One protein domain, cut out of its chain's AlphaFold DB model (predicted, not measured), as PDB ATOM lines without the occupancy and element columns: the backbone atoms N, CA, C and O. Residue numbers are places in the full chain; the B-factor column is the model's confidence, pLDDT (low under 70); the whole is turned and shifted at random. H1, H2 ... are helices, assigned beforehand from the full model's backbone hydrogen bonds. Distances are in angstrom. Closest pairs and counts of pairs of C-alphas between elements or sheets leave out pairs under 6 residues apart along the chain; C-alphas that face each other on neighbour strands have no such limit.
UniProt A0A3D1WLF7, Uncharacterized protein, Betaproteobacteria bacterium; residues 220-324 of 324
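AT A GLANCE: This is residues 220 to 324 of the 324 residues of an uncharacterized protein of Betaproteobacteria bacterium (UniProt A0A3D1WLF7). Helix H2 is the core of a small helical body, with H1, H3 and H4 packed round it; H1 and H3 run nearly alongside H2, while H4 crosses it more steeply. The tail, residues 315 to 324, sticks out beyond the short H5. The printed part has 105 residues with five named helices, H1 to H5 in chain order, and no named strand; its class is all helix. It is compact, with a radius of gyration of the C-alphas of 13.7 A, and spans 43 by 29 by 22 A.

HOW THE PARTS SIT: H1, residues 222 to 233, and H2, residues 246 to 257, form a helical hairpin at a shallow tilt of 27 degrees, opposite ways; their closest C-alphas, of Ser 229 and Ser 249, are 4.0 A apart. H2 is the hub. It forms a second hairpin with H3, residues 262 to 279, at a shallow tilt of 12 degrees, opposite ways, closest at C-alphas 257 and 265, 5.2 A. H4, residues 283 to 300, touches H2 at a steep tilt of 45 degrees, the same way, closest at C-alphas 251 and 293, 4.3 A. H3 and H4 are only just apart, at 8.0 A. H5, residues 310 to 313, is close to but not clearly touching H3: C-alphas 264 and 310 are 7.2 A apart. Every O i to N i+4 pair is within hydrogen-bond range in H2, against 7 of 8 in H1, 13 of 14 in H3 and 12 of 14 in H4; H5 is too short for one.

IN THESE COORDINATES: H1 begins at C-alpha 222 (52.297, -42.683, 34.460). H3 is 25.5 A long and H4 26.3 A. H5 ends at C-alpha 313 (54.983, -33.213, 30.428).

THE WHOLE: The C-alphas farthest apart, of Thr 282 and Arg 324, are 44.5 A apart. The printed part has no cut; the link from H1 to H2 is long. Residues 312 to 318 have pLDDT under 70.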
ATOM      1  N   GLY A 220      55.256 -46.348  39.620       96.12
ATOM      2  CA  GLY A 220      54.039 -45.548  39.507       96.12
ATOM      3  C   GLY A 220      54.183 -44.281  38.663       96.12
ATOM      4  O   GLY A 220      53.364 -43.378  38.815       96.12
ATOM      5  N   HIS A 221      55.178 -44.192  37.770       94.94
ATOM      6  CA  HIS A 221      55.319 -43.066  36.839       94.94
ATOM      7  C   HIS A 221      54.384 -43.230  35.627       94.94
ATOM      8  O   HIS A 221      54.663 -44.043  34.740       94.94
ATOM      9  N   PRO A 222      53.286 -42.460  35.512       94.94
ATOM     10  CA  PRO A 222      52.297 -42.683  34.460       94.94
ATOM     11  C   PRO A 222      52.801 -42.343  33.053       94.94
ATOM     12  O   PRO A 222      52.335 -42.921  32.071       94.94
ATOM     13  N   GLN A 223      53.799 -41.464  32.929       94.19
ATOM     14  CA  GLN A 223      54.458 -41.176  31.655       94.19
ATOM     15  C   GLN A 223      55.141 -42.424  31.070       94.19
ATOM     16  O   GLN A 223      55.223 -42.549  29.849       94.19
ATOM     17  N   ALA A 224      55.578 -43.369  31.913       96.50
ATOM     18  CA  ALA A 224      56.180 -44.615  31.451       96.50
ATOM     19  C   ALA A 224      55.171 -45.479  30.682       96.50
ATOM     20  O   ALA A 224      55.492 -45.959  29.598       96.50
ATOM     21  N   ALA A 225      53.926 -45.594  31.168       96.94
ATOM     22  CA  ALA A 225      52.864 -46.298  30.445       96.94
ATOM     23  C   ALA A 225      52.603 -45.674  29.066       96.94
ATOM     24  O   ALA A 225      52.396 -46.396  28.094       96.94
ATOM     25  N   LEU A 226      52.653 -44.340  28.956       95.19
ATOM     26  CA  LEU A 226      52.380 -43.655  27.688       95.19
ATOM     27  C   LEU A 226      53.473 -43.911  26.648       95.19
ATOM     28  O   LEU A 226      53.203 -43.954  25.452       95.19
ATOM     29  N   ILE A 227      54.720 -44.071  27.088       94.62
ATOM     30  CA  ILE A 227      55.825 -44.411  26.189       94.62
ATOM     31  C   ILE A 227      55.789 -45.905  25.850       94.62
ATOM     32  O   ILE A 227      55.945 -46.268  24.684       94.62
ATOM     33  N   LEU A 228      55.514 -46.767  26.832       96.62
ATOM     34  CA  LEU A 228      55.378 -48.208  26.617       96.62
ATOM     35  C   LEU A 228      54.242 -48.538  25.639       96.62
ATOM     36  O   LEU A 228      54.415 -49.419  24.796       96.62
ATOM     37  N   SER A 229      53.120 -47.805  25.666       96.25
ATOM     38  CA  SER A 229      52.053 -47.996  24.673       96.25
ATOM     39  C   SER A 229      52.559 -47.781  23.244       96.25
ATOM     40  O   SER A 229      52.345 -48.615  22.364       96.25
ATOM     41  N   ARG A 230      53.333 -46.714  23.026       93.31
ATOM     42  CA  ARG A 230      53.932 -46.383  21.724       93.31
ATOM     43  C   ARG A 230      54.954 -47.417  21.276       93.31
ATOM     44  O   ARG A 230      54.976 -47.773  20.095       93.31
ATOM     45  N   PHE A 231      55.763 -47.933  22.201       94.50
ATOM     46  CA  PHE A 231      56.743 -48.975  21.895       94.50
ATOM     47  C   PHE A 231      56.068 -50.251  21.371       94.50
ATOM     48  O   PHE A 231      56.567 -50.851  20.425       94.50
ATOM     49  N   HIS A 232      54.891 -50.611  21.890       96.00
ATOM     50  CA  HIS A 232      54.153 -51.798  21.445       96.00
ATOM     51  C   HIS A 232      53.265 -51.601  20.197       96.00
ATOM     52  O   HIS A 232      52.789 -52.594  19.642       96.00
ATOM     53  N   ARG A 233      53.018 -50.365  19.731       87.56
ATOM     54  CA  ARG A 233      52.051 -50.065  18.648       87.56
ATOM     55  C   ARG A 233      52.606 -50.256  17.223       87.56
ATOM     56  O   ARG A 233      51.912 -50.834  16.385       87.56
ATOM     57  N   ALA A 234      53.855 -49.834  16.988       76.75
ATOM     58  CA  ALA A 234      54.578 -49.788  15.699       76.75
ATOM     59  C   ALA A 234      53.947 -48.918  14.571       76.75
ATOM     60  O   ALA A 234      52.734 -48.713  14.557       76.75
ATOM     61  N   PRO A 235      54.738 -48.453  13.573       75.31
ATOM     62  CA  PRO A 235      56.159 -48.105  13.643       75.31
ATOM     63  C   PRO A 235      56.325 -46.679  14.207       75.31
ATOM     64  O   PRO A 235      55.910 -45.696  13.599       75.31
ATOM     65  N   GLN A 236      56.936 -46.558  15.385       78.56
ATOM     66  CA  GLN A 236      57.270 -45.270  16.011       78.56
ATOM     67  C   GLN A 236      58.692 -45.304  16.576       78.56
ATOM     68  O   GLN A 236      59.290 -46.375  16.717       78.56
ATOM     69  N   PHE A 237      59.250 -44.140  16.912       79.94
ATOM     70  CA  PHE A 237      60.532 -44.071  17.612       79.94
ATOM     71  C   PHE A 237      60.510 -44.953  18.874       79.94
ATOM     72  O   PHE A 237      59.609 -44.833  19.701       79.94
ATOM     73  N   GLY A 238      61.481 -45.862  18.994       82.12
ATOM     74  CA  GLY A 238      61.575 -46.805  20.109       82.12
ATOM     75  C   GLY A 238      60.741 -48.082  19.953       82.12
ATOM     76  O   GLY A 238      60.934 -49.007  20.730       82.12
ATOM     77  N   SER A 239      59.891 -48.208  18.926       83.38
ATOM     78  CA  SER A 239      59.126 -49.448  18.678       83.38
ATOM     79  C   SER A 239      59.994 -50.675  18.384       83.38
ATOM     80  O   SER A 239      59.548 -51.798  18.561       83.38
ATOM     81  N   GLN A 240      61.260 -50.489  18.009       88.69
ATOM     82  CA  GLN A 240      62.236 -51.572  17.885       88.69
ATOM     83  C   GLN A 240      62.700 -52.147  19.235       88.69
ATOM     84  O   GLN A 240      63.407 -53.150  19.256       88.69
ATOM     85  N   LEU A 241      62.377 -51.482  20.350       91.50
ATOM     86  CA  LEU A 241      62.786 -51.899  21.693       91.50
ATOM     87  C   LEU A 241      61.822 -52.902  22.330       91.50
ATOM     88  O   LEU A 241      62.180 -53.521  23.327       91.50
ATOM     89  N   ALA A 242      60.618 -53.051  21.779       93.88
ATOM     90  CA  ALA A 242      59.597 -53.944  22.299       93.88
ATOM     91  C   ALA A 242      58.937 -54.720  21.154       93.88
ATOM     92  O   ALA A 242      58.755 -54.175  20.065       93.88
ATOM     93  N   PRO A 243      58.536 -55.983  21.366       93.88
ATOM     94  CA  PRO A 243      57.699 -56.669  20.393       93.88
ATOM     95  C   PRO A 243      56.357 -55.941  20.259       93.88
ATOM     96  O   PRO A 243      55.812 -55.428  21.241       93.88
ATOM     97  N   LYS A 244      55.794 -55.929  19.048       95.25
ATOM     98  CA  LYS A 244      54.445 -55.407  18.817       95.25
ATOM     99  C   LYS A 244      53.438 -56.198  19.660       95.25
ATOM    100  O   LYS A 244      53.373 -57.417  19.544       95.25
ATOM    101  N   ASP A 245      52.648 -55.499  20.468       96.88
ATOM    102  CA  ASP A 245      51.650 -56.092  21.364       96.88
ATOM    103  C   ASP A 245      50.447 -55.135  21.504       96.88
ATOM    104  O   ASP A 245      50.454 -54.229  22.345       96.88
ATOM    105  N   PRO A 246      49.413 -55.273  20.650       96.81
ATOM    106  CA  PRO A 246      48.258 -54.376  20.678       96.81
ATOM    107  C   PRO A 246      47.468 -54.453  21.993       96.81
ATOM    108  O   PRO A 246      46.899 -53.444  22.403       96.81
ATOM    109  N   ILE A 247      47.467 -55.599  22.687       98.19
ATOM    110  CA  ILE A 247      46.778 -55.761  23.975       98.19
ATOM    111  C   ILE A 247      47.466 -54.893  25.029       98.19
ATOM    112  O   ILE A 247      46.801 -54.082  25.677       98.19
ATOM    113  N   LYS A 248      48.797 -54.998  25.170       98.00
ATOM    114  CA  LYS A 248      49.562 -54.147  26.099       98.00
ATOM    115  C   LYS A 248      49.448 -52.673  25.744       98.00
ATOM    116  O   LYS A 248      49.211 -51.852  26.626       98.00
ATOM    117  N   SER A 249      49.585 -52.338  24.461       97.38
ATOM    118  CA  SER A 249      49.469 -50.960  23.975       97.38
ATOM    119  C   SER A 249      48.146 -50.312  24.400       97.38
ATOM    120  O   SER A 249      48.143 -49.251  25.029       97.38
ATOM    121  N   ILE A 250      47.020 -50.987  24.142       98.19
ATOM    122  CA  ILE A 250      45.683 -50.507  24.511       98.19
ATOM    123  C   ILE A 250      45.511 -50.461  26.033       98.19
ATOM    124  O   ILE A 250      44.995 -49.471  26.553       98.19
ATOM    125  N   ALA A 251      45.989 -51.477  26.756       98.56
ATOM    126  CA  ALA A 251      45.899 -51.521  28.214       98.56
ATOM    127  C   ALA A 251      46.609 -50.330  28.879       98.56
ATOM    128  O   ALA A 251      46.060 -49.708  29.792       98.56
ATOM    129  N   TYR A 252      47.797 -49.957  28.392       98.31
ATOM    130  CA  TYR A 252      48.509 -48.767  28.861       98.31
ATOM    131  C   TYR A 252      47.709 -47.482  28.609       98.31
ATOM    132  O   TYR A 252      47.545 -46.681  29.530       98.31
ATOM    133  N   LEU A 253      47.167 -47.294  27.398       97.62
ATOM    134  CA  LEU A 253      46.357 -46.115  27.060       97.62
ATOM    135  C   LEU A 253      45.099 -46.013  27.940       97.62
ATOM    136  O   LEU A 253      44.795 -44.938  28.461       97.62
ATOM    137  N   MET A 254      44.395 -47.128  28.160       98.31
ATOM    138  CA  MET A 254      43.223 -47.190  29.041       98.31
ATOM    139  C   MET A 254      43.574 -46.843  30.492       98.31
ATOM    140  O   MET A 254      42.863 -46.060  31.128       98.31
ATOM    141  N   ALA A 255      44.690 -47.369  31.007       97.56
ATOM    142  CA  ALA A 255      45.151 -47.067  32.357       97.56
ATOM    143  C   ALA A 255      45.440 -45.567  32.532       97.56
ATOM    144  O   ALA A 255      45.010 -44.966  33.517       97.56
ATOM    145  N   ILE A 256      46.089 -44.936  31.551       96.75
ATOM    146  CA  ILE A 256      46.376 -43.493  31.564       96.75
ATOM    147  C   ILE A 256      45.092 -42.668  31.476       96.75
ATOM    148  O   ILE A 256      44.933 -41.695  32.214       96.75
ATOM    149  N   LYS A 257      44.141 -43.060  30.620       96.50
ATOM    150  CA  LYS A 257      42.854 -42.363  30.470       96.50
ATOM    151  C   LYS A 257      42.102 -42.242  31.802       96.50
ATOM    152  O   LYS A 257      41.381 -41.269  32.006       96.50
ATOM    153  N   SER A 258      42.292 -43.182  32.731       95.69
ATOM    154  CA  SER A 258      41.652 -43.143  34.055       95.69
ATOM    155  C   SER A 258      42.148 -42.010  34.974       95.69
ATOM    156  O   SER A 258      41.404 -41.590  35.862       95.69
ATOM    157  N   ILE A 259      43.359 -41.488  34.741       94.81
ATOM    158  CA  ILE A 259      44.018 -40.451  35.564       94.81
ATOM    159  C   ILE A 259      44.291 -39.137  34.813       94.81
ATOM    160  O   ILE A 259      44.621 -38.129  35.435       94.81
ATOM    161  N   ALA A 260      44.182 -39.141  33.484       94.38
ATOM    162  CA  ALA A 260      44.432 -37.984  32.630       94.38
ATOM    163  C   ALA A 260      43.453 -36.827  32.891       94.38
ATOM    164  O   ALA A 260      42.313 -37.067  33.267       94.38
ATOM    165  N   ALA A 261      43.865 -35.584  32.633       92.44
ATOM    166  CA  ALA A 261      42.954 -34.434  32.594       92.44
ATOM    167  C   ALA A 261      41.893 -34.574  31.481       92.44
ATOM    168  O   ALA A 261      42.144 -35.234  30.468       92.44
ATOM    169  N   SER A 262      40.724 -33.941  31.647       91.19
ATOM    170  CA  SER A 262      39.557 -34.085  30.758       91.19
ATOM    171  C   SER A 262      39.884 -33.908  29.274       91.19
ATOM    172  O   SER A 262      39.531 -34.763  28.465       91.19
ATOM    173  N   GLU A 263      40.635 -32.867  28.915       88.38
ATOM    174  CA  GLU A 263      40.999 -32.592  27.522       88.38
ATOM    175  C   GLU A 263      41.891 -33.693  26.930       88.38
ATOM    176  O   GLU A 263      41.801 -34.014  25.746       88.38
ATOM    177  N   PHE A 264      42.762 -34.296  27.745       92.56
ATOM    178  CA  PHE A 264      43.619 -35.393  27.299       92.56
ATOM    179  C   PHE A 264      42.868 -36.733  27.268       92.56
ATOM    180  O   PHE A 264      43.173 -37.585  26.436       92.56
ATOM    181  N   LYS A 265      41.840 -36.924  28.111       94.06
ATOM    182  CA  LYS A 265      40.983 -38.124  28.069       94.06
ATOM    183  C   LYS A 265      40.258 -38.278  26.740       94.06
ATOM    184  O   LYS A 265      40.114 -39.408  26.278       94.06
ATOM    185  N   GLU A 266      39.795 -37.178  26.151       93.50
ATOM    186  CA  GLU A 266      39.134 -37.187  24.841       93.50
ATOM    187  C   GLU A 266      40.103 -37.643  23.747       93.50
ATOM    188  O   GLU A 266      39.782 -38.542  22.975       93.50
ATOM    189  N   GLN A 267      41.330 -37.112  23.750       93.00
ATOM    190  CA  GLN A 267      42.380 -37.529  22.816       93.00
ATOM    191  C   GLN A 267      42.715 -39.017  22.966       93.00
ATOM    192  O   GLN A 267      42.763 -39.744  21.978       93.00
ATOM    193  N   LEU A 268      42.881 -39.492  24.206       95.25
ATOM    194  CA  LEU A 268      43.120 -40.908  24.481       95.25
ATOM    195  C   LEU A 268      41.935 -41.790  24.080       95.25
ATOM    196  O   LEU A 268      42.148 -42.927  23.682       95.25
ATOM    197  N   ALA A 269      40.693 -41.308  24.195       96.62
ATOM    198  CA  ALA A 269      39.519 -42.067  23.776       96.62
ATOM    199  C   ALA A 269      39.552 -42.352  22.272       96.62
ATOM    200  O   ALA A 269      39.413 -43.512  21.892       96.62
ATOM    201  N   VAL A 270      39.819 -41.320  21.466       96.19
ATOM    202  CA  VAL A 270      39.996 -41.452  20.012       96.19
ATOM    203  C   VAL A 270      41.169 -42.383  19.704       96.19
ATOM    204  O   VAL A 270      41.027 -43.320  18.927       96.19
ATOM    205  N   GLU A 271      42.311 -42.201  20.375       95.06
ATOM    206  CA  GLU A 271      43.492 -43.038  20.144       95.06
ATOM    207  C   GLU A 271      43.241 -44.527  20.456       95.06
ATOM    208  O   GLU A 271      43.713 -45.401  19.726       95.06
ATOM    209  N   ILE A 272      42.503 -44.817  21.533       97.38
ATOM    210  CA  ILE A 272      42.117 -46.177  21.928       97.38
ATOM    211  C   ILE A 272      41.159 -46.786  20.903       97.38
ATOM    212  O   ILE A 272      41.352 -47.942  20.531       97.38
ATOM    213  N   GLU A 273      40.152 -46.039  20.448       97.25
ATOM    214  CA  GLU A 273      39.177 -46.497  19.451       97.25
ATOM    215  C   GLU A 273      39.861 -46.826  18.119       97.25
ATOM    216  O   GLU A 273      39.803 -47.974  17.674       97.25
ATOM    217  N   ASP A 274      40.648 -45.892  17.578       95.56
ATOM    218  CA  ASP A 274      41.458 -46.101  16.372       95.56
ATOM    219  C   ASP A 274      42.359 -47.340  16.506       95.56
ATOM    220  O   ASP A 274      42.573 -48.114  15.560       95.56
ATOM    221  N   HIS A 275      42.935 -47.547  17.695       95.25
ATOM    222  CA  HIS A 275      43.816 -48.682  17.926       95.25
ATOM    223  C   HIS A 275      43.051 -50.008  18.019       95.25
ATOM    224  O   HIS A 275      43.514 -51.005  17.459       95.25
ATOM    225  N   LEU A 276      41.883 -50.033  18.666       96.19
ATOM    226  CA  LEU A 276      40.991 -51.194  18.731       96.19
ATOM    227  C   LEU A 276      40.501 -51.615  17.339       96.19
ATOM    228  O   LEU A 276      40.464 -52.810  17.040       96.19
ATOM    229  N   GLU A 277      40.156 -50.653  16.484       95.62
ATOM    230  CA  GLU A 277      39.724 -50.918  15.109       95.62
ATOM    231  C   GLU A 277      40.867 -51.468  14.248       95.62
ATOM    232  O   GLU A 277      40.737 -52.520  13.617       95.62
ATOM    233  N   SER A 278      42.022 -50.798  14.267       95.12
ATOM    234  CA  SER A 278      43.175 -51.169  13.433       95.12
ATOM    235  C   SER A 278      43.844 -52.488  13.840       95.12
ATOM    236  O   SER A 278      44.415 -53.175  12.991       95.12
ATOM    237  N   SER A 279      43.778 -52.865  15.119       95.38
ATOM    238  CA  SER A 279      44.387 -54.098  15.640       95.38
ATOM    239  C   SER A 279      43.539 -55.353  15.429       95.38
ATOM    240  O   SER A 279      44.077 -56.453  15.539       95.38
ATOM    241  N   LYS A 280      42.246 -55.207  15.099       96.19
ATOM    242  CA  LYS A 280      41.300 -56.319  14.894       96.19
ATOM    243  C   LYS A 280      41.233 -57.304  16.077       96.19
ATOM    244  O   LYS A 280      41.028 -58.497  15.863       96.19
ATOM    245  N   LEU A 281      41.381 -56.810  17.312       96.62
ATOM    246  CA  LEU A 281      41.287 -57.644  18.516       96.62
ATOM    247  C   LEU A 281      39.908 -58.297  18.652       96.62
ATOM    248  O   LEU A 281      38.872 -57.629  18.521       96.62
ATOM    249  N   THR A 282      39.911 -59.581  19.001       97.81
ATOM    250  CA  THR A 282      38.729 -60.344  19.409       97.81
ATOM    251  C   THR A 282      38.134 -59.795  20.710       97.81
ATOM    252  O   THR A 282      38.787 -59.076  21.465       97.81
ATOM    253  N   VAL A 283      36.889 -60.169  21.019       97.38
ATOM    254  CA  VAL A 283      36.230 -59.777  22.281       97.38
ATOM    255  C   VAL A 283      37.052 -60.210  23.502       97.38
ATOM    256  O   VAL A 283      37.245 -59.416  24.418       97.38
ATOM    257  N   ALA A 284      37.596 -61.430  23.493       98.00
ATOM    258  CA  ALA A 284      38.413 -61.944  24.594       98.00
ATOM    259  C   ALA A 284      39.708 -61.135  24.791       98.00
ATOM    260  O   ALA A 284      40.084 -60.831  25.920       98.00
ATOM    261  N   GLU A 285      40.374 -60.735  23.707       98.06
ATOM    262  CA  GLU A 285      41.586 -59.909  23.781       98.06
ATOM    263  C   GLU A 285      41.293 -58.486  24.269       98.06
ATOM    264  O   GLU A 285      42.094 -57.919  25.011       98.06
ATOM    265  N   ARG A 286      40.131 -57.919  23.919       98.19
ATOM    266  CA  ARG A 286      39.679 -56.625  24.460       98.19
ATOM    267  C   ARG A 286      39.444 -56.705  25.966       98.19
ATOM    268  O   ARG A 286      39.971 -55.876  26.702       98.19
ATOM    269  N   MET A 287      38.751 -57.746  26.432       98.06
ATOM    270  CA  MET A 287      38.563 -57.997  27.868       98.06
ATOM    271  C   MET A 287      39.901 -58.196  28.599       98.06
ATOM    272  O   MET A 287      40.060 -57.768  29.746       98.06
ATOM    273  N   ASN A 288      40.885 -58.819  27.940       98.31
ATOM    274  CA  ASN A 288      42.237 -58.950  28.479       98.31
ATOM    275  C   ASN A 288      42.929 -57.580  28.610       98.31
ATOM    276  O   ASN A 288      43.477 -57.272  29.667       98.31
ATOM    277  N   ALA A 289      42.853 -56.729  27.581       98.31
ATOM    278  CA  ALA A 289      43.403 -55.374  27.635       98.31
ATOM    279  C   ALA A 289      42.772 -54.541  28.766       98.31
ATOM    280  O   ALA A 289      43.491 -53.874  29.508       98.31
ATOM    281  N   GLU A 290      41.453 -54.631  28.956       98.31
ATOM    282  CA  GLU A 290      40.735 -53.966  30.055       98.31
ATOM    283  C   GLU A 290      41.187 -54.470  31.432       98.31
ATOM    284  O   GLU A 290      41.480 -53.676  32.329       98.31
ATOM    285  N   SER A 291      41.309 -55.790  31.595       98.31
ATOM    286  CA  SER A 291      41.780 -56.403  32.843       98.31
ATOM    287  C   SER A 291      43.211 -55.964  33.172       98.31
ATOM    288  O   SER A 291      43.511 -55.586  34.306       98.31
ATOM    289  N   LEU A 292      44.088 -55.946  32.166       98.56
ATOM    290  CA  LEU A 292      45.458 -55.464  32.302       98.56
ATOM    291  C   LEU A 292      45.506 -53.961  32.624       98.56
ATOM    292  O   LEU A 292      46.304 -53.542  33.464       98.56
ATOM    293  N   ALA A 293      44.629 -53.152  32.027       98.50
ATOM    294  CA  ALA A 293      44.541 -51.721  32.304       98.50
ATOM    295  C   ALA A 293      44.208 -51.435  33.776       98.50
ATOM    296  O   ALA A 293      44.799 -50.531  34.365       98.50
ATOM    297  N   ILE A 294      43.320 -52.222  34.395       97.81
ATOM    298  CA  ILE A 294      42.994 -52.109  35.828       97.81
ATOM    299  C   ILE A 294      44.235 -52.384  36.688       97.81
ATOM    300  O   ILE A 294      44.531 -51.624  37.617       97.81
ATOM    301  N   LEU A 295      44.996 -53.434  36.359       98.12
ATOM    302  CA  LEU A 295      46.237 -53.768  37.065       98.12
ATOM    303  C   LEU A 295      47.271 -52.644  36.941       98.12
ATOM    304  O   LEU A 295      47.869 -52.249  37.943       98.12
ATOM    305  N   ILE A 296      47.450 -52.085  35.745       98.12
ATOM    306  CA  ILE A 296      48.362 -50.960  35.509       98.12
ATOM    307  C   ILE A 296      47.894 -49.713  36.272       98.12
ATOM    308  O   ILE A 296      48.691 -49.098  36.977       98.12
ATOM    309  N   ALA A 297      46.608 -49.361  36.196       96.94
ATOM    310  CA  ALA A 297      46.052 -48.182  36.861       96.94
ATOM    311  C   ALA A 297      46.231 -48.224  38.389       96.94
ATOM    312  O   ALA A 297      46.425 -47.184  39.019       96.94
ATOM    313  N   SER A 298      46.255 -49.419  38.993       97.19
ATOM    314  CA  SER A 298      46.520 -49.587  40.431       97.19
ATOM    315  C   SER A 298      47.906 -49.080  40.874       97.19
ATOM    316  O   SER A 298      48.095 -48.710  42.041       97.19
ATOM    317  N   LYS A 299      48.869 -48.997  39.942       97.25
ATOM    318  CA  LYS A 299      50.205 -48.429  40.176       97.25
ATOM    319  C   LYS A 299      50.167 -46.902  40.313       97.25
ATOM    320  O   LYS A 299      51.036 -46.327  40.957       97.25
ATOM    321  N   PHE A 300      49.127 -46.244  39.794       95.75
ATOM    322  CA  PHE A 300      48.962 -44.785  39.810       95.75
ATOM    323  C   PHE A 300      48.094 -44.277  40.966       95.75
ATOM    324  O   PHE A 300      47.629 -43.144  40.939       95.75
ATOM    325  N   ARG A 301      47.875 -45.081  42.012       93.94
ATOM    326  CA  ARG A 301      46.987 -44.744  43.143       93.94
ATOM    327  C   ARG A 301      47.307 -43.428  43.872       93.94
ATOM    328  O   ARG A 301      46.423 -42.871  44.511       93.94
ATOM    329  N   ASN A 302      48.545 -42.941  43.773       91.69
ATOM    330  CA  ASN A 302      48.988 -41.681  44.383       91.69
ATOM    331  C   ASN A 302      48.883 -40.477  43.431       91.69
ATOM    332  O   ASN A 302      49.194 -39.354  43.820       91.69
ATOM    333  N   VAL A 303      48.480 -40.704  42.181       89.62
ATOM    334  CA  VAL A 303      48.296 -39.660  41.179       89.62
ATOM    335  C   VAL A 303      46.873 -39.109  41.315       89.62
ATOM    336  O   VAL A 303      45.921 -39.895  41.312       89.62
ATOM    337  N   PRO A 304      46.683 -37.782  41.437       87.38
ATOM    338  CA  PRO A 304      45.348 -37.203  41.499       87.38
ATOM    339  C   PRO A 304      44.528 -37.566  40.260       87.38
ATOM    340  O   PRO A 304      45.023 -37.502  39.131       87.38
ATOM    341  N   LYS A 305      43.253 -37.910  40.467       81.88
ATOM    342  CA  LYS A 305      42.301 -38.040  39.358       81.88
ATOM    343  C   LYS A 305      42.203 -36.700  38.634       81.88
ATOM    344  O   LYS A 305      42.198 -35.658  39.286       81.88
ATOM    345  N   ASP A 306      42.160 -36.751  37.306       81.81
ATOM    346  CA  ASP A 306      42.126 -35.574  36.427       81.81
ATOM    347  C   ASP A 306      43.356 -34.654  36.560       81.81
ATOM    348  O   ASP A 306      43.340 -33.511  36.109       81.81
ATOM    349  N   GLY A 307      44.433 -35.146  37.184       75.50
ATOM    350  CA  GLY A 307      45.564 -34.322  37.605       75.50
ATOM    351  C   GLY A 307      46.749 -34.295  36.647       75.50
ATOM    352  O   GLY A 307      47.641 -33.469  36.836       75.50
ATOM    353  N   VAL A 308      46.800 -35.186  35.647       81.81
ATOM    354  CA  VAL A 308      47.974 -35.297  34.766       81.81
ATOM    355  C   VAL A 308      47.677 -34.774  33.369       81.81
ATOM    356  O   VAL A 308      46.892 -35.357  32.615       81.81
ATOM    357  N   ASP A 309      48.360 -33.688  33.013       83.50
ATOM    358  CA  ASP A 309      48.389 -33.144  31.659       83.50
ATOM    359  C   ASP A 309      49.628 -33.649  30.905       83.50
ATOM    360  O   ASP A 309      50.724 -33.092  30.988       83.50
ATOM    361  N   PHE A 310      49.446 -34.713  30.126       83.50
ATOM    362  CA  PHE A 310      50.518 -35.310  29.327       83.50
ATOM    363  C   PHE A 310      50.899 -34.487  28.088       83.50
ATOM    364  O   PHE A 310      51.895 -34.815  27.439       83.50
ATOM    365  N   ARG A 311      50.152 -33.423  27.751       77.62
ATOM    366  CA  ARG A 311      50.459 -32.562  26.595       77.62
ATOM    367  C   ARG A 311      51.751 -31.782  26.820       77.62
ATOM    368  O   ARG A 311      52.558 -31.666  25.905       77.62
ATOM    369  N   ASN A 312      51.954 -31.310  28.052       66.62
ATOM    370  CA  ASN A 312      53.100 -30.480  28.428       66.62
ATOM    371  C   ASN A 312      54.246 -31.310  29.047       66.62
ATOM    372  O   ASN A 312      55.414 -30.954  28.922       66.62
ATOM    373  N   ASP A 313      53.962 -32.452  29.681       58.56
ATOM    374  CA  ASP A 313      54.983 -33.213  30.428       58.56
ATOM    375  C   ASP A 313      55.812 -34.182  29.587       58.56
ATOM    376  O   ASP A 313      56.961 -34.479  29.938       58.56
ATOM    377  N   LEU A 314      55.278 -34.670  28.462       58.44
ATOM    378  CA  LEU A 314      56.058 -35.577  27.623       58.44
ATOM    379  C   LEU A 314      57.321 -34.894  27.088       58.44
ATOM    380  O   LEU A 314      58.336 -35.564  26.965       58.44
ATOM    381  N   PHE A 315      57.297 -33.584  26.834       54.44
ATOM    382  CA  PHE A 315      58.429 -32.901  26.203       54.44
ATOM    383  C   PHE A 315      58.775 -31.521  26.781       54.44
ATOM    384  O   PHE A 315      59.891 -31.053  26.552       54.44
ATOM    385  N   GLU A 316      57.879 -30.844  27.511       57.53
ATOM    386  CA  GLU A 316      58.047 -29.408  27.799       57.53
ATOM    387  C   GLU A 316      58.511 -29.086  29.218       57.53
ATOM    388  O   GLU A 316      59.302 -28.156  29.396       57.53
ATOM    389  N   ARG A 317      58.095 -29.854  30.227       65.06
ATOM    390  CA  ARG A 317      58.673 -29.759  31.572       65.06
ATOM    391  C   ARG A 317      59.965 -30.563  31.603       65.06
ATOM    392  O   ARG A 317      59.978 -31.743  31.912       65.06
ATOM    393  N   ASN A 318      61.046 -29.927  31.161       69.75
ATOM    394  CA  ASN A 318      62.430 -30.343  31.420       69.75
ATOM    395  C   ASN A 318      63.087 -29.310  32.344       69.75
ATOM    396  O   ASN A 318      64.245 -28.941  32.161       69.75
ATOM    397  N   ASP A 319      62.313 -28.753  33.280       78.94
ATOM    398  CA  ASP A 319      62.826 -27.743  34.196       78.94
ATOM    399  C   ASP A 319      63.563 -28.360  35.381       78.94
ATOM    400  O   ASP A 319      64.165 -27.601  36.124       78.94
ATOM    401  N   GLY A 320      63.546 -29.694  35.532       81.19
ATOM    402  CA  GLY A 320      64.258 -30.469  36.548       81.19
ATOM    403  C   GLY A 320      63.669 -30.342  37.954       81.19
ATOM    404  O   GLY A 320      64.374 -30.603  38.931       81.19
ATOM    405  N   SER A 321      62.429 -29.868  38.082       85.81
ATOM    406  CA  SER A 321      61.715 -29.801  39.361       85.81
ATOM    407  C   SER A 321      61.399 -31.185  39.938       85.81
ATOM    408  O   SER A 321      61.272 -31.326  41.154       85.81
ATOM    409  N   GLU A 322      61.361 -32.204  39.085       88.75
ATOM    410  CA  GLU A 322      61.072 -33.602  39.400       88.75
ATOM    411  C   GLU A 322      62.283 -34.361  39.962       88.75
ATOM    412  O   GLU A 322      62.131 -35.458  40.487       88.75
ATOM    413  N   CYS A 323      63.476 -33.760  39.921       89.44
ATOM    414  CA  CYS A 323      64.714 -34.343  40.447       89.44
ATOM    415  C   CYS A 323      64.913 -34.132  41.963       89.44
ATOM    416  O   CYS A 323      66.027 -34.303  42.456       89.44
ATOM    417  N   ARG A 324      63.891 -33.674  42.699       83.38
ATOM    418  CA  ARG A 324      64.016 -33.250  44.106       83.38
ATOM    419  C   ARG A 324      63.816 -34.351  45.138       83.38
ATOM    420  O   ARG A 324      63.289 -35.440  44.842       83.38
TER     421      ARG A 324